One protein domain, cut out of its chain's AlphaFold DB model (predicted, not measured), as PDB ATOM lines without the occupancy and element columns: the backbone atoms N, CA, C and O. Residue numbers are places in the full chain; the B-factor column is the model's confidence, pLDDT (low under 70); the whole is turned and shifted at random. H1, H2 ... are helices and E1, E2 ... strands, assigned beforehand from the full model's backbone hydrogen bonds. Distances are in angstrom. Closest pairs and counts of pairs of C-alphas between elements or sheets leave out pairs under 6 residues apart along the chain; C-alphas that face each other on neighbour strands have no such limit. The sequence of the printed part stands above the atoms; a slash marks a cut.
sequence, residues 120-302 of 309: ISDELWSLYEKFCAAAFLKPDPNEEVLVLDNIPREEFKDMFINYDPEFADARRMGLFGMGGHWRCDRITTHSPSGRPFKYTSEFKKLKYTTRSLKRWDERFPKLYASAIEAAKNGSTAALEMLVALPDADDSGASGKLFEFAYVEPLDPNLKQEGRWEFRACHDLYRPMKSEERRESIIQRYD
ATOM      1  N   ILE A 120     -31.025 -16.000  -9.530       97.44
ATOM      2  CA  ILE A 120     -31.303 -17.078 -10.490       97.44
ATOM      3  C   ILE A 120     -31.968 -18.259  -9.779       97.44
ATOM      4  O   ILE A 120     -31.340 -18.967  -8.981       97.44
ATOM      5  N   SER A 121     -33.233 -18.515 -10.112       96.75
ATOM      6  CA  SER A 121     -33.992 -19.640  -9.556       96.75
ATOM      7  C   SER A 121     -33.421 -21.004  -9.979       96.75
ATOM      8  O   SER A 121     -32.751 -21.131 -11.007       96.75
ATOM      9  N   ASP A 122     -33.695 -22.047  -9.183       95.50
ATOM     10  CA  ASP A 122     -33.339 -23.438  -9.521       95.50
ATOM     11  C   ASP A 122     -33.989 -23.887 -10.840       95.50
ATOM     12  O   ASP A 122     -33.364 -24.595 -11.631       95.50
ATOM     13  N   GLU A 123     -35.209 -23.419 -11.115       97.31
ATOM     14  CA  GLU A 123     -35.910 -23.707 -12.366       97.31
ATOM     15  C   GLU A 123     -35.232 -23.048 -13.573       97.31
ATOM     16  O   GLU A 123     -34.938 -23.742 -14.547       97.31
ATOM     17  N   LEU A 124     -34.928 -21.743 -13.502       97.75
ATOM     18  CA  LEU A 124     -34.264 -21.021 -14.591       97.75
ATOM     19  C   LEU A 124     -32.900 -21.641 -14.912       97.75
ATOM     20  O   LEU A 124     -32.586 -21.892 -16.075       97.75
ATOM     21  N   TRP A 125     -32.117 -21.961 -13.879       96.31
ATOM     22  CA  TRP A 125     -30.828 -22.621 -14.064       96.31
ATOM     23  C   TRP A 125     -30.970 -23.995 -14.730       96.31
ATOM     24  O   TRP A 125     -30.267 -24.287 -15.692       96.31
ATOM     25  N   SER A 126     -31.928 -24.817 -14.288       96.56
ATOM     26  CA  SER A 126     -32.175 -26.127 -14.900       96.56
ATOM     27  C   SER A 126     -32.609 -26.019 -16.368       96.56
ATOM     28  O   SER A 126     -32.222 -26.847 -17.194       96.56
ATOM     29  N   LEU A 127     -33.409 -25.007 -16.721       97.81
ATOM     30  CA  LEU A 127     -33.789 -24.736 -18.111       97.81
ATOM     31  C   LEU A 127     -32.574 -24.342 -18.959       97.81
ATOM     32  O   LEU A 127     -32.443 -24.819 -20.088       97.81
ATOM     33  N   TYR A 128     -31.672 -23.533 -18.404       96.25
ATOM     34  CA  TYR A 128     -30.430 -23.138 -19.061       96.25
ATOM     35  C   TYR A 128     -29.479 -24.327 -19.268       96.25
ATOM     36  O   TYR A 128     -28.984 -24.535 -20.375       96.25
ATOM     37  N   GLU A 129     -29.291 -25.181 -18.258       93.81
ATOM     38  CA  GLU A 129     -28.491 -26.408 -18.386       93.81
ATOM     39  C   GLU A 129     -29.055 -27.347 -19.459       93.81
ATOM     40  O   GLU A 129     -28.305 -27.900 -20.265       93.81
ATOM     41  N   LYS A 130     -30.386 -27.491 -19.524       94.88
ATOM     42  CA  LYS A 130     -31.054 -28.282 -20.571       94.88
ATOM     43  C   LYS A 130     -30.813 -27.715 -21.966       94.88
ATOM     44  O   LYS A 130     -30.641 -28.498 -22.898       94.88
ATOM     45  N   PHE A 131     -30.803 -26.391 -22.115       94.56
ATOM     46  CA  PHE A 131     -30.439 -25.745 -23.373       94.56
ATOM     47  C   PHE A 131     -28.982 -26.053 -23.741       94.56
ATOM     48  O   PHE A 131     -28.730 -26.541 -24.838       94.56
ATOM     49  N   CYS A 132     -28.041 -25.869 -22.810       92.00
ATOM     50  CA  CYS A 132     -26.612 -26.102 -23.046       92.00
ATOM     51  C   CYS A 132     -26.292 -27.568 -23.388       92.00
ATOM     52  O   CYS A 132     -25.407 -27.845 -24.195       92.00
ATOM     53  N   ALA A 133     -27.027 -28.517 -22.802       90.19
ATOM     54  CA  ALA A 133     -26.881 -29.951 -23.057       90.19
ATOM     55  C   ALA A 133     -27.702 -30.455 -24.261       90.19
ATOM     56  O   ALA A 133     -27.712 -31.659 -24.547       90.19
ATOM     57  N   ALA A 134     -28.426 -29.571 -24.953       90.75
ATOM     58  CA  ALA A 134     -29.348 -29.969 -25.999       90.75
ATOM     59  C   ALA A 134     -28.624 -30.617 -27.187       90.75
ATOM     60  O   ALA A 134     -27.563 -30.184 -27.631       90.75
ATOM     61  N   ALA A 135     -29.243 -31.654 -27.756       90.19
ATOM     62  CA  ALA A 135     -28.635 -32.439 -28.827       90.19
ATOM     63  C   ALA A 135     -28.334 -31.625 -30.099       90.19
ATOM     64  O   ALA A 135     -27.414 -31.980 -30.826       90.19
ATOM     65  N   PHE A 136     -29.062 -30.532 -30.358       88.56
ATOM     66  CA  PHE A 136     -28.820 -29.678 -31.528       88.56
ATOM     67  C   PHE A 136     -27.508 -28.878 -31.434       88.56
ATOM     68  O   PHE A 136     -27.036 -28.396 -32.457       88.56
ATOM     69  N   LEU A 137     -26.920 -28.752 -30.235       90.38
ATOM     70  CA  LEU A 137     -25.605 -28.142 -29.996       90.38
ATOM     71  C   LEU A 137     -24.454 -29.157 -30.086       90.38
ATOM     72  O   LEU A 137     -23.289 -28.811 -29.867       90.38
ATOM     73  N   LYS A 138     -24.757 -30.426 -30.379       89.94
ATOM     74  CA  LYS A 138     -23.731 -31.434 -30.636       89.94
ATOM     75  C   LYS A 138     -23.309 -31.361 -32.108       89.94
ATOM     76  O   LYS A 138     -24.185 -31.308 -32.978       89.94
ATOM     77  N   PRO A 139     -21.996 -31.346 -32.390       88.88
ATOM     78  CA  PRO A 139     -21.503 -31.329 -33.760       88.88
ATOM     79  C   PRO A 139     -21.933 -32.599 -34.501       88.88
ATOM     80  O   PRO A 139     -22.142 -33.644 -33.873       88.88
ATOM     81  N   ASP A 140     -22.084 -32.518 -35.825       86.31
ATOM     82  CA  ASP A 140     -22.231 -33.734 -36.626       86.31
ATOM     83  C   ASP A 140     -20.914 -34.530 -36.544       86.31
ATOM     84  O   ASP A 140     -19.856 -33.968 -36.825       86.31
ATOM     85  N   PRO A 141     -20.939 -35.812 -36.134       85.62
ATOM     86  CA  PRO A 141     -19.719 -36.606 -35.996       85.62
ATOM     87  C   PRO A 141     -18.971 -36.826 -37.317       85.62
ATOM     88  O   PRO A 141     -17.816 -37.235 -37.275       85.62
ATOM     89  N   ASN A 142     -19.615 -36.592 -38.466       86.25
ATOM     90  CA  ASN A 142     -18.997 -36.746 -39.783       86.25
ATOM     91  C   ASN A 142     -18.550 -35.416 -40.404       86.25
ATOM     92  O   ASN A 142     -18.057 -35.428 -41.531       86.25
ATOM     93  N   GLU A 143     -18.757 -34.284 -39.728       84.56
ATOM     94  CA  GLU A 143     -18.317 -32.997 -40.260       84.56
ATOM     95  C   GLU A 143     -16.804 -32.837 -40.092       84.56
ATOM     96  O   GLU A 143     -16.234 -33.159 -39.046       84.56
ATOM     97  N   GLU A 144     -16.162 -32.288 -41.118       85.69
ATOM     98  CA  GLU A 144     -14.778 -31.846 -41.031       85.69
ATOM     99  C   GLU A 144     -14.628 -30.714 -40.000       85.69
ATOM    100  O   GLU A 144     -15.435 -29.783 -39.932       85.69
ATOM    101  N   VAL A 145     -13.581 -30.802 -39.179       89.00
ATOM    102  CA  VAL A 145     -13.256 -29.769 -38.193       89.00
ATOM    103  C   VAL A 145     -12.401 -28.708 -38.869       89.00
ATOM    104  O   VAL A 145     -11.302 -28.995 -39.336       89.00
ATOM    105  N   LEU A 146     -12.880 -27.469 -38.874       87.50
ATOM    106  CA  LEU A 146     -12.112 -26.329 -39.364       87.50
ATOM    107  C   LEU A 146     -11.387 -25.676 -38.189       87.50
ATOM    108  O   LEU A 146     -11.994 -25.432 -37.150       87.50
ATOM    109  N   VAL A 147     -10.090 -25.405 -38.330       89.19
ATOM    110  CA  VAL A 147      -9.238 -24.965 -37.214       89.19
ATOM    111  C   VAL A 147      -8.624 -23.605 -37.510       89.19
ATOM    112  O   VAL A 147      -8.028 -23.410 -38.567       89.19
ATOM    113  N   LEU A 148      -8.741 -22.685 -36.556       86.44
ATOM    114  CA  LEU A 148      -8.158 -21.350 -36.619       86.44
ATOM    115  C   LEU A 148      -7.301 -21.116 -35.371       86.44
ATOM    116  O   LEU A 148      -7.777 -21.225 -34.241       86.44
ATOM    117  N   ASP A 149      -6.028 -20.799 -35.590       87.50
ATOM    118  CA  ASP A 149      -5.050 -20.565 -34.532       87.50
ATOM    119  C   ASP A 149      -4.764 -19.074 -34.363       87.50
ATOM    120  O   ASP A 149      -4.409 -18.385 -35.316       87.50
ATOM    121  N   ASN A 150      -4.846 -18.604 -33.120       83.00
ATOM    122  CA  ASN A 150      -4.694 -17.208 -32.740       83.00
ATOM    123  C   ASN A 150      -3.652 -17.025 -31.643       83.00
ATOM    124  O   ASN A 150      -3.492 -17.856 -30.742       83.00
ATOM    125  N   ILE A 151      -2.989 -15.871 -31.676       83.31
ATOM    126  CA  ILE A 151      -2.113 -15.427 -30.592       83.31
ATOM    127  C   ILE A 151      -2.987 -14.833 -29.479       83.31
ATOM    128  O   ILE A 151      -3.776 -13.924 -29.756       83.31
ATOM    129  N   PRO A 152      -2.850 -15.296 -28.224       77.19
ATOM    130  CA  PRO A 152      -3.572 -14.722 -27.105       77.19
ATOM    131  C   PRO A 152      -3.307 -13.238 -26.902       77.19
ATOM    132  O   PRO A 152      -2.158 -12.803 -26.885       77.19
ATOM    133  N   ARG A 153      -4.380 -12.470 -26.696       78.19
ATOM    134  CA  ARG A 153      -4.312 -11.102 -26.172       78.19
ATOM    135  C   ARG A 153      -5.260 -10.990 -24.986       78.19
ATOM    136  O   ARG A 153      -6.387 -11.479 -25.062       78.19
ATOM    137  N   GLU A 154      -4.799 -10.355 -23.911       72.81
ATOM    138  CA  GLU A 154      -5.560 -10.207 -22.658       72.81
ATOM    139  C   GLU A 154      -6.915  -9.520 -22.875       72.81
ATOM    140  O   GLU A 154      -7.916  -9.896 -22.267       72.81
ATOM    141  N   GLU A 155      -6.963  -8.572 -23.811       73.50
ATOM    142  CA  GLU A 155      -8.158  -7.809 -24.182       73.50
ATOM    143  C   GLU A 155      -9.324  -8.695 -24.647       73.50
ATOM    144  O   GLU A 155     -10.483  -8.307 -24.525       73.50
ATOM    145  N   PHE A 156      -9.050  -9.906 -25.142       67.00
ATOM    146  CA  PHE A 156     -10.068 -10.748 -25.766       67.00
ATOM    147  C   PHE A 156     -10.816 -11.670 -24.797       67.00
ATOM    148  O   PHE A 156     -11.804 -12.273 -25.223       67.00
ATOM    149  N   LYS A 157     -10.399 -11.754 -23.519       66.06
ATOM    150  CA  LYS A 157     -11.073 -12.494 -22.422       66.06
ATOM    151  C   LYS A 157     -11.693 -13.837 -22.847       66.06
ATOM    152  O   LYS A 157     -12.831 -14.145 -22.509       66.06
ATOM    153  N   ASP A 158     -10.959 -14.615 -23.636       64.62
ATOM    154  CA  ASP A 158     -11.376 -15.934 -24.121       64.62
ATOM    155  C   ASP A 158     -12.678 -15.999 -24.952       64.62
ATOM    156  O   ASP A 158     -13.159 -17.097 -25.220       64.62
ATOM    157  N   MET A 159     -13.190 -14.881 -25.486       74.25
ATOM    158  CA  MET A 159     -14.306 -14.874 -26.450       74.25
ATOM    159  C   MET A 159     -13.837 -14.710 -27.902       74.25
ATOM    160  O   MET A 159     -12.948 -13.904 -28.191       74.25
ATOM    161  N   PHE A 160     -14.375 -15.504 -28.828       78.56
ATOM    162  CA  PHE A 160     -13.972 -15.515 -30.237       78.56
ATOM    163  C   PHE A 160     -14.439 -14.252 -30.960       78.56
ATOM    164  O   PHE A 160     -13.666 -13.668 -31.716       78.56
ATOM    165  N   ILE A 161     -15.646 -13.763 -30.658       79.88
ATOM    166  CA  ILE A 161     -16.171 -12.511 -31.229       79.88
ATOM    167  C   ILE A 161     -15.275 -11.302 -30.922       79.88
ATOM    168  O   ILE A 161     -15.244 -10.350 -31.684       79.88
ATOM    169  N   ASN A 162     -14.498 -11.334 -29.836       83.00
ATOM    170  CA  ASN A 162     -13.564 -10.250 -29.532       83.00
ATOM    171  C   ASN A 162     -12.337 -10.273 -30.453       83.00
ATOM    172  O   ASN A 162     -11.748  -9.228 -30.712       83.00
ATOM    173  N   TYR A 163     -11.951 -11.459 -30.930       82.31
ATOM    174  CA  TYR A 163     -10.840 -11.632 -31.859       82.31
ATOM    175  C   TYR A 163     -11.248 -11.282 -33.295       82.31
ATOM    176  O   TYR A 163     -10.529 -10.551 -33.972       82.31
ATOM    177  N   ASP A 164     -12.409 -11.767 -33.740       85.44
ATOM    178  CA  ASP A 164     -12.936 -11.523 -35.086       85.44
ATOM    179  C   ASP A 164     -14.409 -11.063 -35.031       85.44
ATOM    180  O   ASP A 164     -15.316 -11.859 -35.293       85.44
ATOM    181  N   PRO A 165     -14.672  -9.785 -34.671       86.31
ATOM    182  CA  PRO A 165     -16.028  -9.275 -34.444       86.31
ATOM    183  C   PRO A 165     -16.925  -9.323 -35.676       86.31
ATOM    184  O   PRO A 165     -18.137  -9.438 -35.547       86.31
ATOM    185  N   GLU A 166     -16.342  -9.225 -36.868       86.38
ATOM    186  CA  GLU A 166     -17.070  -9.241 -38.141       86.38
ATOM    187  C   GLU A 166     -17.036 -10.616 -38.822       86.38
ATOM    188  O   GLU A 166     -17.567 -10.783 -39.927       86.38
ATOM    189  N   PHE A 167     -16.414 -11.605 -38.174       86.62
ATOM    190  CA  PHE A 167     -16.157 -12.927 -38.728       86.62
ATOM    191  C   PHE A 167     -15.393 -12.905 -40.063       86.62
ATOM    192  O   PHE A 167     -15.632 -13.745 -40.934       86.62
ATOM    193  N   ALA A 168     -14.498 -11.938 -40.269       87.00
ATOM    194  CA  ALA A 168     -13.733 -11.775 -41.497       87.00
ATOM    195  C   ALA A 168     -12.786 -12.957 -41.760       87.00
ATOM    196  O   ALA A 168     -12.757 -13.478 -42.878       87.00
ATOM    197  N   ASP A 169     -12.049 -13.424 -40.751       84.50
ATOM    198  CA  ASP A 169     -11.126 -14.559 -40.880       84.50
ATOM    199  C   ASP A 169     -11.896 -15.837 -41.161       84.50
ATOM    200  O   ASP A 169     -11.592 -16.584 -42.096       84.50
ATOM    201  N   ALA A 170     -12.962 -16.045 -40.402       81.12
ATOM    202  CA  ALA A 170     -13.781 -17.222 -40.564       81.12
ATOM    203  C   ALA A 170     -14.532 -17.228 -41.914       81.12
ATOM    204  O   ALA A 170     -14.601 -18.261 -42.584       81.12
ATOM    205  N   ARG A 171     -15.005 -16.070 -42.403       83.38
ATOM    206  CA  ARG A 171     -15.544 -15.930 -43.770       83.38
ATOM    207  C   ARG A 171     -14.492 -16.242 -44.833       83.38
ATOM    208  O   ARG A 171     -14.818 -16.943 -45.787       83.38
ATOM    209  N   ARG A 172     -13.240 -15.788 -44.668       84.94
ATOM    210  CA  ARG A 172     -12.129 -16.115 -45.587       84.94
ATOM    211  C   ARG A 172     -11.841 -17.614 -45.656       84.94
ATOM    212  O   ARG A 172     -11.487 -18.106 -46.721       84.94
ATOM    213  N   MET A 173     -12.045 -18.335 -44.557       80.25
ATOM    214  CA  MET A 173     -11.938 -19.797 -44.501       80.25
ATOM    215  C   MET A 173     -13.163 -20.538 -45.062       80.25
ATOM    216  O   MET A 173     -13.181 -21.764 -45.076       80.25
ATOM    217  N   GLY A 174     -14.201 -19.824 -45.510       79.56
ATOM    218  CA  GLY A 174     -15.419 -20.423 -46.059       79.56
ATOM    219  C   GLY A 174     -16.432 -20.905 -45.013       79.56
ATOM    220  O   GLY A 174     -17.447 -21.487 -45.394       79.56
ATOM    221  N   LEU A 175     -16.223 -20.623 -43.718       73.56
ATOM    222  CA  LEU A 175     -17.071 -21.114 -42.617       73.56
ATOM    223  C   LEU A 175     -18.534 -20.661 -42.719       73.56
ATOM    224  O   LEU A 175     -19.444 -21.374 -42.305       73.56
ATOM    225  N   PHE A 176     -18.784 -19.474 -43.278       70.31
ATOM    226  CA  PHE A 176     -20.070 -18.784 -43.122       70.31
ATOM    227  C   PHE A 176     -20.813 -18.492 -44.433       70.31
ATOM    228  O   PHE A 176     -21.889 -17.902 -44.409       70.31
ATOM    229  N   GLY A 177     -20.295 -18.960 -45.575       64.50
ATOM    230  CA  GLY A 177     -20.928 -18.777 -46.890       64.50
ATOM    231  C   GLY A 177     -22.034 -19.785 -47.235       64.50
ATOM    232  O   GLY A 177     -22.712 -19.616 -48.244       64.50
ATOM    233  N   MET A 178     -22.220 -20.839 -46.428       58.34
ATOM    234  CA  MET A 178     -23.082 -21.988 -46.771       58.34
ATOM    235  C   MET A 178     -24.332 -22.143 -45.890       58.34
ATOM    236  O   MET A 178     -25.045 -23.144 -45.991       58.34
ATOM    237  N   GLY A 179     -24.606 -21.165 -45.021       70.88
ATOM    238  CA  GLY A 179     -25.696 -21.234 -44.050       70.88
ATOM    239  C   GLY A 179     -25.508 -22.324 -42.982       70.88
ATOM    240  O   GLY A 179     -24.547 -23.096 -42.981       70.88
ATOM    241  N   GLY A 180     -26.453 -22.380 -42.044       83.94
ATOM    242  CA  GLY A 180     -26.465 -23.361 -40.957       83.94
ATOM    243  C   GLY A 180     -25.837 -22.868 -39.655       83.94
ATOM    244  O   GLY A 180     -25.359 -21.742 -39.540       83.94
ATOM    245  N   HIS A 181     -25.896 -23.722 -38.638       90.00
ATOM    246  CA  HIS A 181     -25.354 -23.419 -37.322       90.00
ATOM    247  C   HIS A 181     -24.037 -24.148 -37.089       90.00
ATOM    248  O   HIS A 181     -23.835 -25.267 -37.557       90.00
ATOM    249  N   TRP A 182     -23.172 -23.511 -36.321       92.12
ATOM    250  CA  TRP A 182     -21.810 -23.921 -36.064       92.12
ATOM    251  C   TRP A 182     -21.554 -23.906 -34.573       92.12
ATOM    252  O   TRP A 182     -22.078 -23.069 -33.843       92.12
ATOM    253  N   ARG A 183     -20.721 -24.831 -34.132       92.88
ATOM    254  CA  ARG A 183     -20.140 -24.855 -32.804       92.88
ATOM    255  C   ARG A 183     -18.683 -24.440 -32.915       92.88
ATOM    256  O   ARG A 183     -17.962 -25.010 -33.725       92.88
ATOM    257  N   CYS A 184     -18.283 -23.459 -32.118       92.75
ATOM    258  CA  CYS A 184     -16.900 -23.039 -31.951       92.75
ATOM    259  C   CYS A 184     -16.409 -23.542 -30.599       92.75
ATOM    260  O   CYS A 184     -16.824 -23.036 -29.563       92.75
ATOM    261  N   ASP A 185     -15.532 -24.530 -30.625       91.81
ATOM    262  CA  ASP A 185     -14.829 -25.066 -29.471       91.81
ATOM    263  C   ASP A 185     -13.501 -24.313 -29.317       91.81
ATOM    264  O   ASP A 185     -12.615 -24.428 -30.162       91.81
ATOM    265  N   ARG A 186     -13.350 -23.519 -28.253       87.06
ATOM    266  CA  ARG A 186     -12.109 -22.791 -27.963       87.06
ATOM    267  C   ARG A 186     -11.233 -23.532 -26.960       87.06
ATOM    268  O   ARG A 186     -11.666 -23.858 -25.854       87.06
ATOM    269  N   ILE A 187      -9.971 -23.716 -27.338       85.88
ATOM    270  CA  ILE A 187      -8.926 -24.353 -26.541       85.88
ATOM    271  C   ILE A 187      -7.819 -23.336 -26.281       85.88
ATOM    272  O   ILE A 187      -7.289 -22.718 -27.207       85.88
ATOM    273  N   THR A 188      -7.435 -23.192 -25.017       83.94
ATOM    274  CA  THR A 188      -6.292 -22.374 -24.607       83.94
ATOM    275  C   THR A 188      -5.111 -23.279 -24.307       83.94
ATOM    276  O   THR A 188      -5.210 -24.177 -23.481       83.94
ATOM    277  N   THR A 189      -3.980 -23.043 -24.971       84.31
ATOM    278  CA  THR A 189      -2.730 -23.748 -24.673       84.31
ATOM    279  C   THR A 189      -1.859 -22.894 -23.762       84.31
ATOM    280  O   THR A 189      -1.528 -21.745 -24.083       84.31
ATOM    281  N   HIS A 190      -1.456 -23.482 -22.639       84.62
ATOM    282  CA  HIS A 190      -0.612 -22.854 -21.630       84.62
ATOM    283  C   HIS A 190       0.844 -23.319 -21.748       84.62
ATOM    284  O   HIS A 190       1.138 -24.476 -22.040       84.62
ATOM    285  N   SER A 191       1.777 -22.396 -21.525       86.75
ATOM    286  CA  SER A 191       3.208 -22.692 -21.419       86.75
ATOM    287  C   SER A 191       3.498 -23.454 -20.116       86.75
ATOM    288  O   SER A 191       2.666 -23.430 -19.207       86.75
ATOM    289  N   PRO A 192       4.697 -24.041 -19.933       83.94
ATOM    290  CA  PRO A 192       5.077 -24.654 -18.653       83.94
ATOM    291  C   PRO A 192       4.993 -23.700 -17.450       83.94
ATOM    292  O   PRO A 192       4.855 -24.144 -16.316       83.94
ATOM    293  N   SER A 193       5.058 -22.385 -17.694       87.19
ATOM    294  CA  SER A 193       4.888 -21.345 -16.671       87.19
ATOM    295  C   SER A 193       3.422 -21.036 -16.320       87.19
ATOM    296  O   SER A 193       3.166 -20.163 -15.498       87.19
ATOM    297  N   GLY A 194       2.462 -21.695 -16.977       82.25
ATOM    298  CA  GLY A 194       1.026 -21.450 -16.833       82.25
ATOM    299  C   GLY A 194       0.495 -20.265 -17.646       82.25
ATOM    300  O   GLY A 194      -0.701 -20.008 -17.631       82.25
ATOM    301  N   ARG A 195       1.346 -19.535 -18.380       84.94
ATOM    302  CA  ARG A 195       0.899 -18.413 -19.227       84.94
ATOM    303  C   ARG A 195       0.285 -18.911 -20.539       84.94
ATOM    304  O   ARG A 195       0.946 -19.733 -21.188       84.94
ATOM    305  N   PRO A 196      -0.897 -18.422 -20.958       83.75
ATOM    306  CA  PRO A 196      -1.487 -18.777 -22.246       83.75
ATOM    307  C   PRO A 196      -0.614 -18.243 -23.388       83.75
ATOM    308  O   PRO A 196      -0.170 -17.098 -23.344       83.75
ATOM    309  N   PHE A 197      -0.345 -19.066 -24.405       87.38
ATOM    310  CA  PHE A 197       0.462 -18.653 -25.569       87.38
ATOM    311  C   PHE A 197      -0.166 -18.992 -26.925       87.38
ATOM    312  O   PHE A 197       0.297 -18.490 -27.948       87.38
ATOM    313  N   LYS A 198      -1.222 -19.812 -26.949       86.94
ATOM    314  CA  LYS A 198      -1.962 -20.141 -28.167       86.94
ATOM    315  C   LYS A 198      -3.446 -20.310 -27.857       86.94
ATOM    316  O   LYS A 198      -3.790 -21.014 -26.910       86.94
ATOM    317  N   TYR A 199      -4.303 -19.698 -28.665       86.56
ATOM    318  CA  TYR A 199      -5.726 -20.020 -28.715       86.56
ATOM    319  C   TYR A 199      -6.018 -20.773 -30.002       86.56
ATOM    320  O   TYR A 199      -5.651 -20.313 -31.078       86.56
ATOM    321  N   THR A 200      -6.697 -21.905 -29.891       88.19
ATOM    322  CA  THR A 200      -7.167 -22.678 -31.036       88.19
ATOM    323  C   THR A 200      -8.688 -22.696 -31.006       88.19
ATOM    324  O   THR A 200      -9.286 -23.069 -29.997       88.19
ATOM    325  N   SER A 201      -9.305 -22.266 -32.100       90.19
ATOM    326  CA  SER A 201     -10.747 -22.318 -32.318       90.19
ATOM    327  C   SER A 201     -11.054 -23.425 -33.319       90.19
ATOM    328  O   SER A 201     -10.637 -23.361 -34.474       90.19
ATOM    329  N   GLU A 202     -11.781 -24.442 -32.871       92.00
ATOM    330  CA  GLU A 202     -12.292 -25.523 -33.707       92.00
ATOM    331  C   GLU A 202     -13.756 -25.263 -34.056       92.00
ATOM    332  O   GLU A 202     -14.618 -25.171 -33.183       92.00
ATOM    333  N   PHE A 203     -14.059 -25.192 -35.342       91.81
ATOM    334  CA  PHE A 203     -15.399 -24.979 -35.855       91.81
ATOM    335  C   PHE A 203     -15.956 -26.281 -36.407       91.81
ATOM    336  O   PHE A 203     -15.349 -26.931 -37.258       91.81
ATOM    337  N   LYS A 204     -17.137 -26.649 -35.918       92.06
ATOM    338  CA  LYS A 204     -17.830 -27.883 -36.281       92.06
ATOM    339  C   LYS A 204     -19.262 -27.549 -36.637       92.06
ATOM    340  O   LYS A 204     -19.961 -26.892 -35.860       92.06
ATOM    341  N   LYS A 205     -19.725 -27.997 -37.797       91.00
ATOM    342  CA  LYS A 205     -21.112 -27.775 -38.195       91.00
ATOM    343  C   LYS A 205     -22.038 -28.571 -37.285       91.00
ATOM    344  O   LYS A 205     -21.789 -29.728 -36.941       91.00
ATOM    345  N   LEU A 206     -23.115 -27.927 -36.863       89.88
ATOM    346  CA  LEU A 206     -24.149 -28.572 -36.075       89.88
ATOM    347  C   LEU A 206     -25.094 -29.322 -37.001       89.88
ATOM    348  O   LEU A 206     -25.458 -28.836 -38.076       89.88
ATOM    349  N   LYS A 207     -25.553 -30.488 -36.542       81.88
ATOM    350  CA  LYS A 207     -26.567 -31.282 -37.234       81.88
ATOM    351  C   LYS A 207     -27.932 -30.620 -37.084       81.88
ATOM    352  O   LYS A 207     -28.792 -31.062 -36.322       81.88
ATOM    353  N   TYR A 208     -28.121 -29.507 -37.776       69.69
ATOM    354  CA  TYR A 208     -29.360 -28.769 -37.713       69.69
ATOM    355  C   TYR A 208     -30.348 -29.311 -38.736       69.69
ATOM    356  O   TYR A 208     -30.154 -29.205 -39.947       69.69
ATOM    357  N   THR A 209     -31.435 -29.900 -38.247       60.41
ATOM    358  CA  THR A 209     -32.550 -30.268 -39.108       60.41
ATOM    359  C   THR A 209     -33.358 -29.006 -39.392       60.41
ATOM    360  O   THR A 209     -33.962 -28.417 -38.502       60.41
ATOM    361  N   THR A 210     -33.409 -28.601 -40.658       54.34
ATOM    362  CA  THR A 210     -34.158 -27.446 -41.199       54.34
ATOM    363  C   THR A 210     -35.677 -27.478 -40.948       54.34
ATOM    364  O   THR A 210     -36.422 -26.677 -41.501       54.34
ATOM    365  N   ARG A 211     -36.179 -28.407 -40.125       53.78
ATOM    366  CA  ARG A 211     -37.607 -28.699 -39.960       53.78
ATOM    367  C   ARG A 211     -38.344 -27.802 -38.971       53.78
ATOM    368  O   ARG A 211     -39.567 -27.890 -38.921       53.78
ATOM    369  N   SER A 212     -37.675 -26.940 -38.206       60.94
ATOM    370  CA  SER A 212     -38.384 -25.967 -37.367       60.94
ATOM    371  C   SER A 212     -37.981 -24.541 -37.721       60.94
ATOM    372  O   SER A 212     -36.990 -24.044 -37.210       60.94
ATOM    373  N   LEU A 213     -38.807 -23.846 -38.503       72.62
ATOM    374  CA  LEU A 213     -38.752 -22.382 -38.671       72.62
ATOM    375  C   LEU A 213     -39.211 -21.617 -37.410       72.62
ATOM    376  O   LEU A 213     -39.462 -20.419 -37.463       72.62
ATOM    377  N   LYS A 214     -39.368 -22.315 -36.279       87.38
ATOM    378  CA  LYS A 214     -39.801 -21.722 -35.014       87.38
ATOM    379  C   LYS A 214     -38.747 -20.760 -34.498       87.38
ATOM    380  O   LYS A 214     -37.558 -21.091 -34.553       87.38
ATOM    381  N   ARG A 215     -39.203 -19.650 -33.929       91.75
ATOM    382  CA  ARG A 215     -38.359 -18.705 -33.193       91.75
ATOM    383  C   ARG A 215     -37.743 -19.375 -31.957       91.75
ATOM    384  O   ARG A 215     -38.203 -20.439 -31.525       91.75
ATOM    385  N   TRP A 216     -36.658 -18.833 -31.412       91.75
ATOM    386  CA  TRP A 216     -35.988 -19.461 -30.266       91.75
ATOM    387  C   TRP A 216     -36.833 -19.432 -28.992       91.75
ATOM    388  O   TRP A 216     -36.802 -20.407 -28.231       91.75
ATOM    389  N   ASP A 217     -37.629 -18.381 -28.795       94.81
ATOM    390  CA  ASP A 217     -38.616 -18.298 -27.716       94.81
ATOM    391  C   ASP A 217     -39.695 -19.386 -27.835       94.81
ATOM    392  O   ASP A 217     -40.099 -19.972 -26.844       94.81
ATOM    393  N   GLU A 218     -40.106 -19.768 -29.037       94.44
ATOM    394  CA  GLU A 218     -41.076 -20.847 -29.250       94.44
ATOM    395  C   GLU A 218     -40.484 -22.239 -29.006       94.44
ATOM    396  O   GLU A 218     -41.206 -23.184 -28.670       94.44
ATOM    397  N   ARG A 219     -39.168 -22.397 -29.196       91.44
ATOM    398  CA  ARG A 219     -38.455 -23.655 -28.920       91.44
ATOM    399  C   ARG A 219     -38.173 -23.833 -27.434       91.44
ATOM    400  O   ARG A 219     -38.271 -24.952 -26.932       91.44
ATOM    401  N   PHE A 220     -37.841 -22.746 -26.740       94.75
ATOM    402  CA  PHE A 220     -37.490 -22.744 -25.318       94.75
ATOM    403  C   PHE A 220     -38.313 -21.712 -24.525       94.75
ATOM    404  O   PHE A 220     -37.735 -20.881 -23.823       94.75
ATOM    405  N   PRO A 221     -39.658 -21.769 -24.561       97.12
ATOM    406  CA  PRO A 221     -40.511 -20.683 -24.065       97.12
ATOM    407  C   PRO A 221     -40.319 -20.405 -22.585       97.12
ATOM    408  O   PRO A 221     -40.201 -19.255 -22.178       97.12
ATOM    409  N   LYS A 222     -40.203 -21.463 -21.779       98.19
ATOM    410  CA  LYS A 222     -39.973 -21.322 -20.341       98.19
ATOM    411  C   LYS A 222     -38.624 -20.678 -20.028       98.19
ATOM    412  O   LYS A 222     -38.551 -19.877 -19.111       98.19
ATOM    413  N   LEU A 223     -37.574 -21.004 -20.789       98.19
ATOM    414  CA  LEU A 223     -36.239 -20.447 -20.562       98.19
ATOM    415  C   LEU A 223     -36.250 -18.933 -20.776       98.19
ATOM    416  O   LEU A 223     -35.866 -18.194 -19.875       98.19
ATOM    417  N   TYR A 224     -36.737 -18.482 -21.936       98.12
ATOM    418  CA  TYR A 224     -36.800 -17.053 -22.242       98.12
ATOM    419  C   TYR A 224     -37.745 -16.316 -21.295       98.12
ATOM    420  O   TYR A 224     -37.351 -15.294 -20.745       98.12
ATOM    421  N   ALA A 225     -38.947 -16.845 -21.039       98.25
ATOM    422  CA  ALA A 225     -39.900 -16.209 -20.132       98.25
ATOM    423  C   ALA A 225     -39.315 -16.024 -18.721       98.25
ATOM    424  O   ALA A 225     -39.316 -14.908 -18.206       98.25
ATOM    425  N   SER A 226     -38.748 -17.081 -18.129       98.19
ATOM    426  CA  SER A 226     -38.153 -17.013 -16.790       98.19
ATOM    427  C   SER A 226     -36.902 -16.132 -16.739       98.19
ATOM    428  O   SER A 226     -36.690 -15.442 -15.745       98.19
ATOM    429  N   ALA A 227     -36.078 -16.124 -17.790       98.19
ATOM    430  CA  ALA A 227     -34.902 -15.258 -17.859       98.19
ATOM    431  C   ALA A 227     -35.296 -13.776 -17.977       98.19
ATOM    432  O   ALA A 227     -34.751 -12.941 -17.257       98.19
ATOM    433  N   ILE A 228     -36.281 -13.452 -18.824       98.19
ATOM    434  CA  ILE A 228     -36.822 -12.091 -18.971       98.19
ATOM    435  C   ILE A 228     -37.445 -11.622 -17.656       98.19
ATOM    436  O   ILE A 228     -37.177 -10.507 -17.220       98.19
ATOM    437  N   GLU A 229     -38.244 -12.460 -16.997       97.94
ATOM    438  CA  GLU A 229     -38.850 -12.130 -15.704       97.94
ATOM    439  C   GLU A 229     -37.788 -11.883 -14.621       97.94
ATOM    440  O   GLU A 229     -37.837 -10.873 -13.917       97.94
ATOM    441  N   ALA A 230     -36.782 -12.755 -14.514       97.56
ATOM    442  CA  ALA A 230     -35.680 -12.566 -13.574       97.56
ATOM    443  C   ALA A 230     -34.891 -11.277 -13.870       97.56
ATOM    444  O   ALA A 230     -34.552 -10.538 -12.942       97.56
ATOM    445  N   ALA A 231     -34.646 -10.968 -15.147       97.75
ATOM    446  CA  ALA A 231     -33.990  -9.732 -15.562       97.75
ATOM    447  C   ALA A 231     -34.835  -8.494 -15.213       97.75
ATOM    448  O   ALA A 231     -34.301  -7.542 -14.649       97.75
ATOM    449  N   LYS A 232     -36.159  -8.526 -15.433       97.06
ATOM    450  CA  LYS A 232     -37.093  -7.460 -15.010       97.06
ATOM    451  C   LYS A 232     -37.062  -7.212 -13.502       97.06
ATOM    452  O   LYS A 232     -37.176  -6.073 -13.060       97.06
ATOM    453  N   ASN A 233     -36.821  -8.258 -12.715       96.00
ATOM    454  CA  ASN A 233     -36.638  -8.179 -11.262       96.00
ATOM    455  C   ASN A 233     -35.205  -7.764 -10.839       96.00
ATOM    456  O   ASN A 233     -34.807  -7.894  -9.671       96.00
ATOM    457  N   GLY A 234     -34.406  -7.266 -11.788       96.00
ATOM    458  CA  GLY A 234     -33.062  -6.742 -11.567       96.00
ATOM    459  C   GLY A 234     -31.992  -7.819 -11.385       96.00
ATOM    460  O   GLY A 234     -31.033  -7.592 -10.648       96.00
ATOM    461  N   SER A 235     -32.156  -9.011 -11.973       97.06
ATOM    462  CA  SER A 235     -31.079 -10.007 -12.066       97.06
ATOM    463  C   SER A 235     -30.158  -9.681 -13.244       97.06
ATOM    464  O   SER A 235     -30.495  -9.941 -14.400       97.06
ATOM    465  N   THR A 236     -28.971  -9.147 -12.957       96.31
ATOM    466  CA  THR A 236     -27.929  -8.927 -13.975       96.31
ATOM    467  C   THR A 236     -27.477 -10.241 -14.609       96.31
ATOM    468  O   THR A 236     -27.280 -10.306 -15.815       96.31
ATOM    469  N   ALA A 237     -27.394 -11.326 -13.835       96.06
ATOM    470  CA  ALA A 237     -27.035 -12.641 -14.359       96.06
ATOM    471  C   ALA A 237     -28.071 -13.193 -15.353       96.06
ATOM    472  O   ALA A 237     -27.694 -13.841 -16.326       96.06
ATOM    473  N   ALA A 238     -29.367 -12.931 -15.145       97.44
ATOM    474  CA  ALA A 238     -30.401 -13.342 -16.092       97.44
ATOM    475  C   ALA A 238     -30.332 -12.521 -17.387       97.44
ATOM    476  O   ALA A 238     -30.544 -13.066 -18.469       97.44
ATOM    477  N   LEU A 239     -29.975 -11.235 -17.289       97.31
ATOM    478  CA  LEU A 239     -29.680 -10.409 -18.457       97.31
ATOM    479  C   LEU A 239     -28.478 -10.962 -19.238       97.31
ATOM    480  O   LEU A 239     -28.596 -11.175 -20.440       97.31
ATOM    481  N   GLU A 240     -27.363 -11.278 -18.573       96.19
ATOM    482  CA  GLU A 240     -26.204 -11.893 -19.242       96.19
ATOM    483  C   GLU A 240     -26.548 -13.260 -19.858       96.19
ATOM    484  O   GLU A 240     -26.087 -13.586 -20.950       96.19
ATOM    485  N   MET A 241     -27.427 -14.041 -19.218       96.75
ATOM    486  CA  MET A 241     -27.953 -15.278 -19.801       96.75
ATOM    487  C   MET A 241     -28.713 -15.003 -21.108       96.75
ATOM    488  O   MET A 241     -28.483 -15.694 -22.098       96.75
ATOM    489  N   LEU A 242     -29.578 -13.983 -21.153       97.25
ATOM    490  CA  LEU A 242     -30.286 -13.581 -22.379       97.25
ATOM    491  C   LEU A 242     -29.332 -13.076 -23.472       97.25
ATOM    492  O   LEU A 242     -29.557 -13.352 -24.651       97.25
ATOM    493  N   VAL A 243     -28.265 -12.368 -23.089       95.69
ATOM    494  CA  VAL A 243     -27.204 -11.924 -24.009       95.69
ATOM    495  C   VAL A 243     -26.463 -13.124 -24.606       95.69
ATOM    496  O   VAL A 243     -26.141 -13.111 -25.793       95.69
ATOM    497  N   ALA A 244     -26.224 -14.177 -23.821       95.56
ATOM    498  CA  ALA A 244     -25.527 -15.378 -24.275       95.56
ATOM    499  C   ALA A 244     -26.387 -16.301 -25.157       95.56
ATOM    500  O   ALA A 244     -25.860 -16.938 -26.068       95.56
ATOM    501  N   LEU A 245     -27.698 -16.402 -24.910       96.12
ATOM    502  CA  LEU A 245     -28.623 -17.235 -25.698       96.12
ATOM    503  C   LEU A 245     -28.741 -16.743 -27.153       96.12
ATOM    504  O   LEU A 245     -28.200 -15.704 -27.486       96.12
ATOM    505  N   PRO A 246     -29.393 -17.447 -28.091       94.19
ATOM    506  CA  PRO A 246     -29.811 -16.858 -29.371       94.19
ATOM    507  C   PRO A 246     -30.805 -15.692 -29.193       94.19
ATOM    508  O   PRO A 246     -31.351 -15.505 -28.110       94.19
ATOM    509  N   ASP A 247     -31.038 -14.876 -30.227       94.19
ATOM    510  CA  ASP A 247     -32.114 -13.874 -30.159       94.19
ATOM    511  C   ASP A 247     -33.468 -14.604 -30.116       94.19
ATOM    512  O   ASP A 247     -33.709 -15.509 -30.917       94.19
ATOM    513  N   ALA A 248     -34.328 -14.217 -29.173       93.94
ATOM    514  CA  ALA A 248     -35.654 -14.785 -28.969       93.94
ATOM    515  C   ALA A 248     -36.490 -14.811 -30.257       93.94
ATOM    516  O   ALA A 248     -37.110 -15.832 -30.551       93.94
ATOM    517  N   ASP A 249     -36.458 -13.719 -31.027       91.56
ATOM    518  CA  ASP A 249     -37.305 -13.506 -32.205       91.56
ATOM    519  C   ASP A 249     -36.727 -14.110 -33.485       91.56
ATOM    520  O   ASP A 249     -37.391 -14.152 -34.525       91.56
ATOM    521  N   ASP A 250     -35.491 -14.598 -33.428       89.19
ATOM    522  CA  ASP A 250     -34.850 -15.181 -34.586       89.19
ATOM    523  C   ASP A 250     -35.348 -16.612 -34.846       89.19
ATOM    524  O   ASP A 250     -35.345 -17.485 -33.978       89.19
ATOM    525  N   SER A 251     -35.740 -16.865 -36.093       81.06
ATOM    526  CA  SER A 251     -36.119 -18.190 -36.597       81.06
ATOM    527  C   SER A 251     -34.923 -19.137 -36.778       81.06
ATOM    528  O   SER A 251     -35.109 -20.342 -36.971       81.06
ATOM    529  N   GLY A 252     -33.694 -18.616 -36.714       75.00
ATOM    530  CA  GLY A 252     -32.445 -19.353 -36.905       75.00
ATOM    531  C   GLY A 252     -32.019 -19.484 -38.368       75.00
ATOM    532  O   GLY A 252     -31.025 -20.151 -38.651       75.00
ATOM    533  N   ALA A 253     -32.729 -18.853 -39.308       74.62
ATOM    534  CA  ALA A 253     -32.400 -18.910 -40.733       74.62
ATOM    535  C   ALA A 253     -31.043 -18.259 -41.063       74.62
ATOM    536  O   ALA A 253     -30.359 -18.697 -41.988       74.62
ATOM    537  N   SER A 254     -30.624 -17.266 -40.273       73.31
ATOM    538  CA  SER A 254     -29.332 -16.584 -40.397       73.31
ATOM    539  C   SER A 254     -28.144 -17.447 -39.936       73.31
ATOM    540  O   SER A 254     -26.995 -17.026 -39.993       73.31
ATOM    541  N   GLY A 255     -28.349 -18.692 -39.503       86.50
ATOM    542  CA  GLY A 255     -27.242 -19.469 -38.957       86.50
ATOM    543  C   GLY A 255     -26.667 -18.827 -37.687       86.50
ATOM    544  O   GLY A 255     -26.866 -17.658 -37.372       86.50
ATOM    545  N   LYS A 256     -25.994 -19.627 -36.871       91.12
ATOM    546  CA  LYS A 256     -25.477 -19.165 -35.576       91.12
ATOM    547  C   LYS A 256     -24.135 -19.783 -35.310       91.12
ATOM    548  O   LYS A 256     -23.926 -20.933 -35.683       91.12
ATOM    549  N   LEU A 257     -23.286 -19.050 -34.610       92.38
ATOM    550  CA  LEU A 257     -22.086 -19.586 -34.000       92.38
ATOM    551  C   LEU A 257     -22.324 -19.747 -32.502       92.38
ATOM    552  O   LEU A 257     -22.478 -18.761 -31.791       92.38
ATOM    553  N   PHE A 258     -22.357 -20.986 -32.031       93.88
ATOM    554  CA  PHE A 258     -22.431 -21.319 -30.616       93.88
ATOM    555  C   PHE A 258     -21.019 -21.533 -30.091       93.88
ATOM    556  O   PHE A 258     -20.343 -22.488 -30.467       93.88
ATOM    557  N   GLU A 259     -20.569 -20.627 -29.242       93.75
ATOM    558  CA  GLU A 259     -19.237 -20.644 -28.669       93.75
ATOM    559  C   GLU A 259     -19.204 -21.459 -27.377       93.75
ATOM    560  O   GLU A 259     -20.041 -21.288 -26.486       93.75
ATOM    561  N   PHE A 260     -18.209 -22.332 -27.278       92.56
ATOM    562  CA  PHE A 260     -17.913 -23.154 -26.122       92.56
ATOM    563  C   PHE A 260     -16.457 -22.960 -25.715       92.56
ATOM    564  O   PHE A 260     -15.563 -22.920 -26.559       92.56
ATOM    565  N   ALA A 261     -16.212 -22.897 -24.412       88.38
ATOM    566  CA  ALA A 261     -14.863 -22.892 -23.864       88.38
ATOM    567  C   ALA A 261     -14.561 -24.234 -23.207       88.38
ATOM    568  O   ALA A 261     -15.408 -24.799 -22.507       88.38
ATOM    569  N   TYR A 262     -13.340 -24.718 -23.407       84.38
ATOM    570  CA  TYR A 262     -12.832 -25.852 -22.656       84.38
ATOM    571  C   TYR A 262     -12.548 -25.434 -21.210       84.38
ATOM    572  O   TYR A 262     -11.778 -24.506 -20.965       84.38
ATOM    573  N   VAL A 263     -13.157 -26.126 -20.250       81.31
ATOM    574  CA  VAL A 263     -12.836 -25.973 -18.832       81.31
ATOM    575  C   VAL A 263     -11.893 -27.091 -18.432       81.31
ATOM    576  O   VAL A 263     -12.283 -28.262 -18.368       81.31
ATOM    577  N   GLU A 264     -10.638 -26.710 -18.183       70.25
ATOM    578  CA  GLU A 264      -9.618 -27.633 -17.702       70.25
ATOM    579  C   GLU A 264     -10.087 -28.287 -16.391       70.25
ATOM    580  O   GLU A 264     -10.523 -27.594 -15.463       70.25
ATOM    581  N   PRO A 265     -10.037 -29.627 -16.288       66.62
ATOM    582  CA  PRO A 265     -10.364 -30.296 -15.043       66.62
ATOM    583  C   PRO A 265      -9.368 -29.887 -13.952       66.62
ATOM    584  O   PRO A 265      -8.166 -29.810 -14.185       66.62
ATOM    585  N   LEU A 266      -9.872 -29.701 -12.729       62.09
ATOM    586  CA  LEU A 266      -9.061 -29.332 -11.558       62.09
ATOM    587  C   LEU A 266      -7.948 -30.347 -11.228       62.09
ATOM    588  O   LEU A 266      -6.997 -30.000 -10.533       62.09
ATOM    589  N   ASP A 267      -8.066 -31.594 -11.697       63.38
ATOM    590  CA  ASP A 267      -7.014 -32.609 -11.602       63.38
ATOM    591  C   ASP A 267      -6.683 -33.141 -13.007       63.38
ATOM    592  O   ASP A 267      -7.487 -33.889 -13.574       63.38
ATOM    593  N   PRO A 268      -5.506 -32.813 -13.565       58.91
ATOM    594  CA  PRO A 268      -5.092 -33.276 -14.888       58.91
ATOM    595  C   PRO A 268      -4.861 -34.797 -14.955       58.91
ATOM    596  O   PRO A 268      -4.783 -35.357 -16.046       58.91
ATOM    597  N   ASN A 269      -4.760 -35.491 -13.811       56.00
ATOM    598  CA  ASN A 269      -4.598 -36.949 -13.759       56.00
ATOM    599  C   ASN A 269      -5.930 -37.700 -13.774       56.00
ATOM    600  O   ASN A 269      -5.961 -38.914 -14.010       56.00
ATOM    601  N   LEU A 270      -7.041 -37.009 -13.515       53.22
ATOM    602  CA  LEU A 270      -8.350 -37.575 -13.772       53.22
ATOM    603  C   LEU A 270      -8.556 -37.526 -15.284       53.22
ATOM    604  O   LEU A 270      -8.708 -36.452 -15.856       53.22
ATOM    605  N   LYS A 271      -8.594 -38.701 -15.928       47.34
ATOM    606  CA  LYS A 271      -9.102 -38.877 -17.299       47.34
ATOM    607  C   LYS A 271     -10.605 -38.563 -17.345       47.34
ATOM    608  O   LYS A 271     -11.421 -39.433 -17.629       47.34
ATOM    609  N   GLN A 272     -10.990 -37.355 -16.967       52.22
ATOM    610  CA  GLN A 272     -12.286 -36.819 -17.314       52.22
ATOM    611  C   GLN A 272     -12.127 -36.211 -18.698       52.22
ATOM    612  O   GLN A 272     -11.235 -35.399 -18.930       52.22
ATOM    613  N   GLU A 273     -12.979 -36.645 -19.620       52.56
ATOM    614  CA  GLU A 273     -13.250 -35.894 -20.838       52.56
ATOM    615  C   GLU A 273     -13.584 -34.465 -20.394       52.56
ATOM    616  O   GLU A 273     -14.508 -34.262 -19.598       52.56
ATOM    617  N   GLY A 274     -12.751 -33.495 -20.778       56.16
ATOM    618  CA  GLY A 274     -12.911 -32.133 -20.291       56.16
ATOM    619  C   GLY A 274     -14.275 -31.560 -20.657       56.16
ATOM    620  O   GLY A 274     -14.925 -31.982 -21.620       56.16
ATOM    621  N   ARG A 275     -14.750 -30.628 -19.831       75.06
ATOM    622  CA  ARG A 275     -16.104 -30.094 -19.958       75.06
ATOM    623  C   ARG A 275     -16.085 -28.895 -20.890       75.06
ATOM    624  O   ARG A 275     -15.320 -27.960 -20.692       75.06
ATOM    625  N   TRP A 276     -16.948 -28.933 -21.894       84.12
ATOM    626  CA  TRP A 276     -17.227 -27.789 -22.750       84.12
ATOM    627  C   TRP A 276     -18.372 -26.990 -22.146       84.12
ATOM    628  O   TRP A 276     -19.472 -27.521 -21.985       84.12
ATOM    629  N   GLU A 277     -18.123 -25.727 -21.825       89.31
ATOM    630  CA  GLU A 277     -19.143 -24.818 -21.305       89.31
ATOM    631  C   GLU A 277     -19.617 -23.875 -22.401       89.31
ATOM    632  O   GLU A 277     -18.803 -23.218 -23.050       89.31
ATOM    633  N   PHE A 278     -20.933 -23.807 -22.599       91.62
ATOM    634  CA  PHE A 278     -21.545 -22.835 -23.498       91.62
ATOM    635  C   PHE A 278     -21.280 -21.417 -22.979       91.62
ATOM    636  O   PHE A 278     -21.542 -21.121 -21.810       91.62
ATOM    637  N   ARG A 279     -20.750 -20.554 -23.847       91.69
ATOM    638  CA  ARG A 279     -20.381 -19.172 -23.519       91.69
ATOM    639  C   ARG A 279     -21.345 -18.170 -24.123       91.69
ATOM    640  O   ARG A 279     -21.853 -17.313 -23.410       91.69
ATOM    641  N   ALA A 280     -21.562 -18.262 -25.430       93.38
ATOM    642  CA  ALA A 280     -22.313 -17.267 -26.175       93.38
ATOM    643  C   ALA A 280     -22.832 -17.827 -27.501       93.38
ATOM    644  O   ALA A 280     -22.339 -18.824 -28.027       93.38
ATOM    645  N   CYS A 281     -23.822 -17.144 -28.056       93.69
ATOM    646  CA  CYS A 281     -24.350 -17.376 -29.385       93.69
ATOM    647  C   CYS A 281     -24.240 -16.088 -30.198       93.69
ATOM    648  O   CYS A 281     -24.706 -15.036 -29.759       93.69
ATOM    649  N   HIS A 282     -23.679 -16.196 -31.399       92.12
ATOM    650  CA  HIS A 282     -23.461 -15.073 -32.303       92.12
ATOM    651  C   HIS A 282     -24.228 -15.272 -33.611       92.12
ATOM    652  O   HIS A 282     -24.316 -16.390 -34.129       92.12
ATOM    653  N   ASP A 283     -24.786 -14.190 -34.154       89.81
ATOM    654  CA  ASP A 283     -25.379 -14.191 -35.493       89.81
ATOM    655  C   ASP A 283     -24.290 -14.020 -36.555       89.81
ATOM    656  O   ASP A 283     -23.465 -13.116 -36.465       89.81
ATOM    657  N   LEU A 284     -24.279 -14.898 -37.556       87.19
ATOM    658  CA  LEU A 284     -23.228 -14.920 -38.574       87.19
ATOM    659  C   LEU A 284     -23.381 -13.830 -39.645       87.19
ATOM    660  O   LEU A 284     -22.382 -13.392 -40.230       87.19
ATOM    661  N   TYR A 285     -24.610 -13.388 -39.920       85.06
ATOM    662  CA  TYR A 285     -24.877 -12.338 -40.907       85.06
ATOM    663  C   TYR A 285     -24.853 -10.957 -40.275       85.06
ATOM    664  O   TYR A 285     -24.412 -10.005 -40.919       85.06
ATOM    665  N   ARG A 286     -25.282 -10.855 -39.015       87.38
ATOM    666  CA  ARG A 286     -25.243  -9.615 -38.243       87.38
ATOM    667  C   ARG A 286     -24.549  -9.828 -36.897       87.38
ATOM    668  O   ARG A 286     -25.226  -9.827 -35.866       87.38
ATOM    669  N   PRO A 287     -23.217 -10.011 -36.898       86.00
ATOM    670  CA  PRO A 287     -22.454 -10.109 -35.664       86.00
ATOM    671  C   PRO A 287     -22.689  -8.861 -34.820       86.00
ATOM    672  O   PRO A 287     -22.763  -7.751 -35.348       86.00
ATOM    673  N   MET A 288     -22.854  -9.055 -33.520       88.00
ATOM    674  CA  MET A 288     -23.158  -7.991 -32.574       88.00
ATOM    675  C   MET A 288     -22.325  -8.229 -31.325       88.00
ATOM    676  O   MET A 288     -22.214  -9.370 -30.864       88.00
ATOM    677  N   LYS A 289     -21.739  -7.163 -30.782       87.88
ATOM    678  CA  LYS A 289     -20.989  -7.257 -29.526       87.88
ATOM    679  C   LYS A 289     -21.938  -7.500 -28.355       87.88
ATOM    680  O   LYS A 289     -23.127  -7.179 -28.419       87.88
ATOM    681  N   SER A 290     -21.419  -8.058 -27.265       88.62
ATOM    682  CA  SER A 290     -22.224  -8.352 -26.075       88.62
ATOM    683  C   SER A 290     -22.873  -7.098 -25.482       88.62
ATOM    684  O   SER A 290     -24.001  -7.177 -25.007       88.62
ATOM    685  N   GLU A 291     -22.206  -5.945 -25.550       90.50
ATOM    686  CA  GLU A 291     -22.704  -4.652 -25.068       90.50
ATOM    687  C   GLU A 291     -23.901  -4.158 -25.889       90.50
ATOM    688  O   GLU A 291     -24.978  -3.949 -25.335       90.50
ATOM    689  N   GLU A 292     -23.755  -4.082 -27.215       91.38
ATOM    690  CA  GLU A 292     -24.833  -3.698 -28.142       91.38
ATOM    691  C   GLU A 292     -26.049  -4.621 -27.983       91.38
ATOM    692  O   GLU A 292     -27.210  -4.201 -27.996       91.38
ATOM    693  N   ARG A 293     -25.779  -5.913 -27.783       92.38
ATOM    694  CA  ARG A 293     -26.817  -6.908 -27.564       92.38
ATOM    695  C   ARG A 293     -27.536  -6.709 -26.235       92.38
ATOM    696  O   ARG A 293     -28.761  -6.829 -26.179       92.38
ATOM    697  N   ARG A 294     -26.789  -6.408 -25.174       94.81
ATOM    698  CA  ARG A 294     -27.334  -6.089 -23.853       94.81
ATOM    699  C   ARG A 294     -28.262  -4.882 -23.938       94.81
ATOM    700  O   ARG A 294     -29.396  -4.973 -23.474       94.81
ATOM    701  N   GLU A 295     -27.825  -3.803 -24.582       94.50
ATOM    702  CA  GLU A 295     -28.629  -2.595 -24.803       94.50
ATOM    703  C   GLU A 295     -29.918  -2.903 -25.568       94.50
ATOM    704  O   GLU A 295     -31.008  -2.534 -25.123       94.50
ATOM    705  N   SER A 296     -29.825  -3.665 -26.665       94.88
ATOM    706  CA  SER A 296     -31.007  -4.069 -27.431       94.88
ATOM    707  C   SER A 296     -32.004  -4.875 -26.592       94.88
ATOM    708  O   SER A 296     -33.210  -4.723 -26.792       94.88
ATOM    709  N   ILE A 297     -31.538  -5.746 -25.693       96.12
ATOM    710  CA  ILE A 297     -32.401  -6.564 -24.827       96.12
ATOM    711  C   ILE A 297     -33.042  -5.695 -23.739       96.12
ATOM    712  O   ILE A 297     -34.245  -5.821 -23.500       96.12
ATOM    713  N   ILE A 298     -32.269  -4.792 -23.121       96.44
ATOM    714  CA  ILE A 298     -32.766  -3.822 -22.134       96.44
ATOM    715  C   ILE A 298     -33.900  -2.998 -22.739       96.44
ATOM    716  O   ILE A 298     -34.985  -2.942 -22.160       96.44
ATOM    717  N   GLN A 299     -33.682  -2.429 -23.926       96.00
ATOM    718  CA  GLN A 299     -34.683  -1.619 -24.610       96.00
ATOM    719  C   GLN A 299     -35.913  -2.445 -25.014       96.00
ATOM    720  O   GLN A 299     -37.042  -2.008 -24.804       96.00
ATOM    721  N   ARG A 300     -35.718  -3.643 -25.585       96.69
ATOM    722  CA  ARG A 300     -36.816  -4.484 -26.094       96.69
ATOM    723  C   ARG A 300     -37.784  -4.918 -24.996       96.69
ATOM    724  O   ARG A 300     -38.986  -4.993 -25.242       96.69
ATOM    725  N   TYR A 301     -37.266  -5.236 -23.813       96.38
ATOM    726  CA  TYR A 301     -38.072  -5.760 -22.710       96.38
ATOM    727  C   TYR A 301     -38.356  -4.741 -21.607       96.38
ATOM    728  O   TYR A 301     -38.943  -5.134 -20.595       96.38
ATOM    729  N   ASP A 302     -37.984  -3.473 -21.819       95.94
ATOM    730  CA  ASP A 302     -38.149  -2.373 -20.864       95.94
ATOM    731  C   ASP A 302     -37.558  -2.726 -19.487       95.94
ATOM    732  O   ASP A 302     -38.239  -2.768 -18.461       95.94
TER     733      ASP A 302
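AT A GLANCE: This is residues 120 to 302 of the 309 residues of an uncharacterized protein of fungal sp. No.14919 (UniProt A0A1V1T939). A strongly twisted five-stranded sheet makes one half of the domain, and a cluster of five crossed helices, H1, H4, H5, H6 and H7, sits beside its edge strand E5. The stretch from E1 to E2, with the short helices H2 and H3, passes over one face of the sheet. The printed part has 183 residues, running H1 E1 H2 H3 E2 E3 H4 H5 H6 E4 E5 H7. The sheet order is E1 E3 E2 E4 E5, mixed, and the class is mixed, helices and strands. The whole is compact, with a radius of gyration of the C-alphas of 16.8 A and spans of 47 by 37 by 30 A.

IN THESE COORDINATES: H1 is residues 122 to 132, 15.3 A long, from C-alpha 122 at (-33.339, -23.438, -9.521). E1 is residues 146 to 150, H2 160 to 163 and H3 168 to 172. E2, residues 181 to 190, is 29.3 A long, and E3, residues 196 to 205, 26.8 A. H4 is residues 216 to 219, H5 221 to 232 with 16.4 A, and H6 236 to 244. E4, residues 256 to 263, spans 22.1 A, and E5, residues 275 to 283, 24.1 A. H7, residues 290 to 301, is 16.4 A long and ends at C-alpha 301 (-38.072, -5.760, -22.710).

HOW THE PARTS SIT: E1 and E3 are antiparallel, with N 148 and O 201 at 2.9 A. E2 and E3 form an antiparallel hairpin, with N 185 and O 202 at 2.8 A. E2 and E4 are parallel, with N 184 and O 258 at 2.8 A. E4 and E5 form an antiparallel hairpin, with N 259 and O 280 at 2.8 A. E1, H2 H3, E2 is a split strand-helix-strand unit, two strands running the same way with E3 between them; its crossover is right-handed. H2 only grazes the sheet, and H3, only just on it with 5 pairs of C-alphas within 10 A, only grazes it too. H1 is on the sheet; its closest C-alpha pair with E5 is Cys 132 and Phe 278, 6.0 A. H6 is on it beside E5, over none of the strands; the closest C-alphas are Ala 244 and Ala 280, 4.2 A. H5 and H6 form a helical hairpin at a steep tilt of 43 degrees, opposite ways, closest at C-alphas 231 and 238, 5.1 A. H5 touches H1 with residues 222 to 227 alone, closest at C-alphas 223 and 127, 5.5 A. H7 touches H6 at 71 degrees, only just about perpendicular, closest at C-alphas 294 and 243, 5.8 A. H4 and H5 only just touch, with 3 pairs within 8 A, and only at the corner; their closest C-alphas are 217 and 224, 5.9 A. Every O i to N i+4 pair is within hydrogen-bond range in H1, H3, H5, H6 and H7; H2 and H4 are too short for one.

THE WHOLE: The C-alphas farthest apart, of Ser 193 and Arg 211, are 49.0 A apart. The printed part has no cut. The links H1 to E1, H6 to E4 and E4 to E5 are long. Mean pLDDT of the printed part is 86.0, and it is under 70 at residues 156 to 158, 177 to 178, 208 to 212 and 265 to 274.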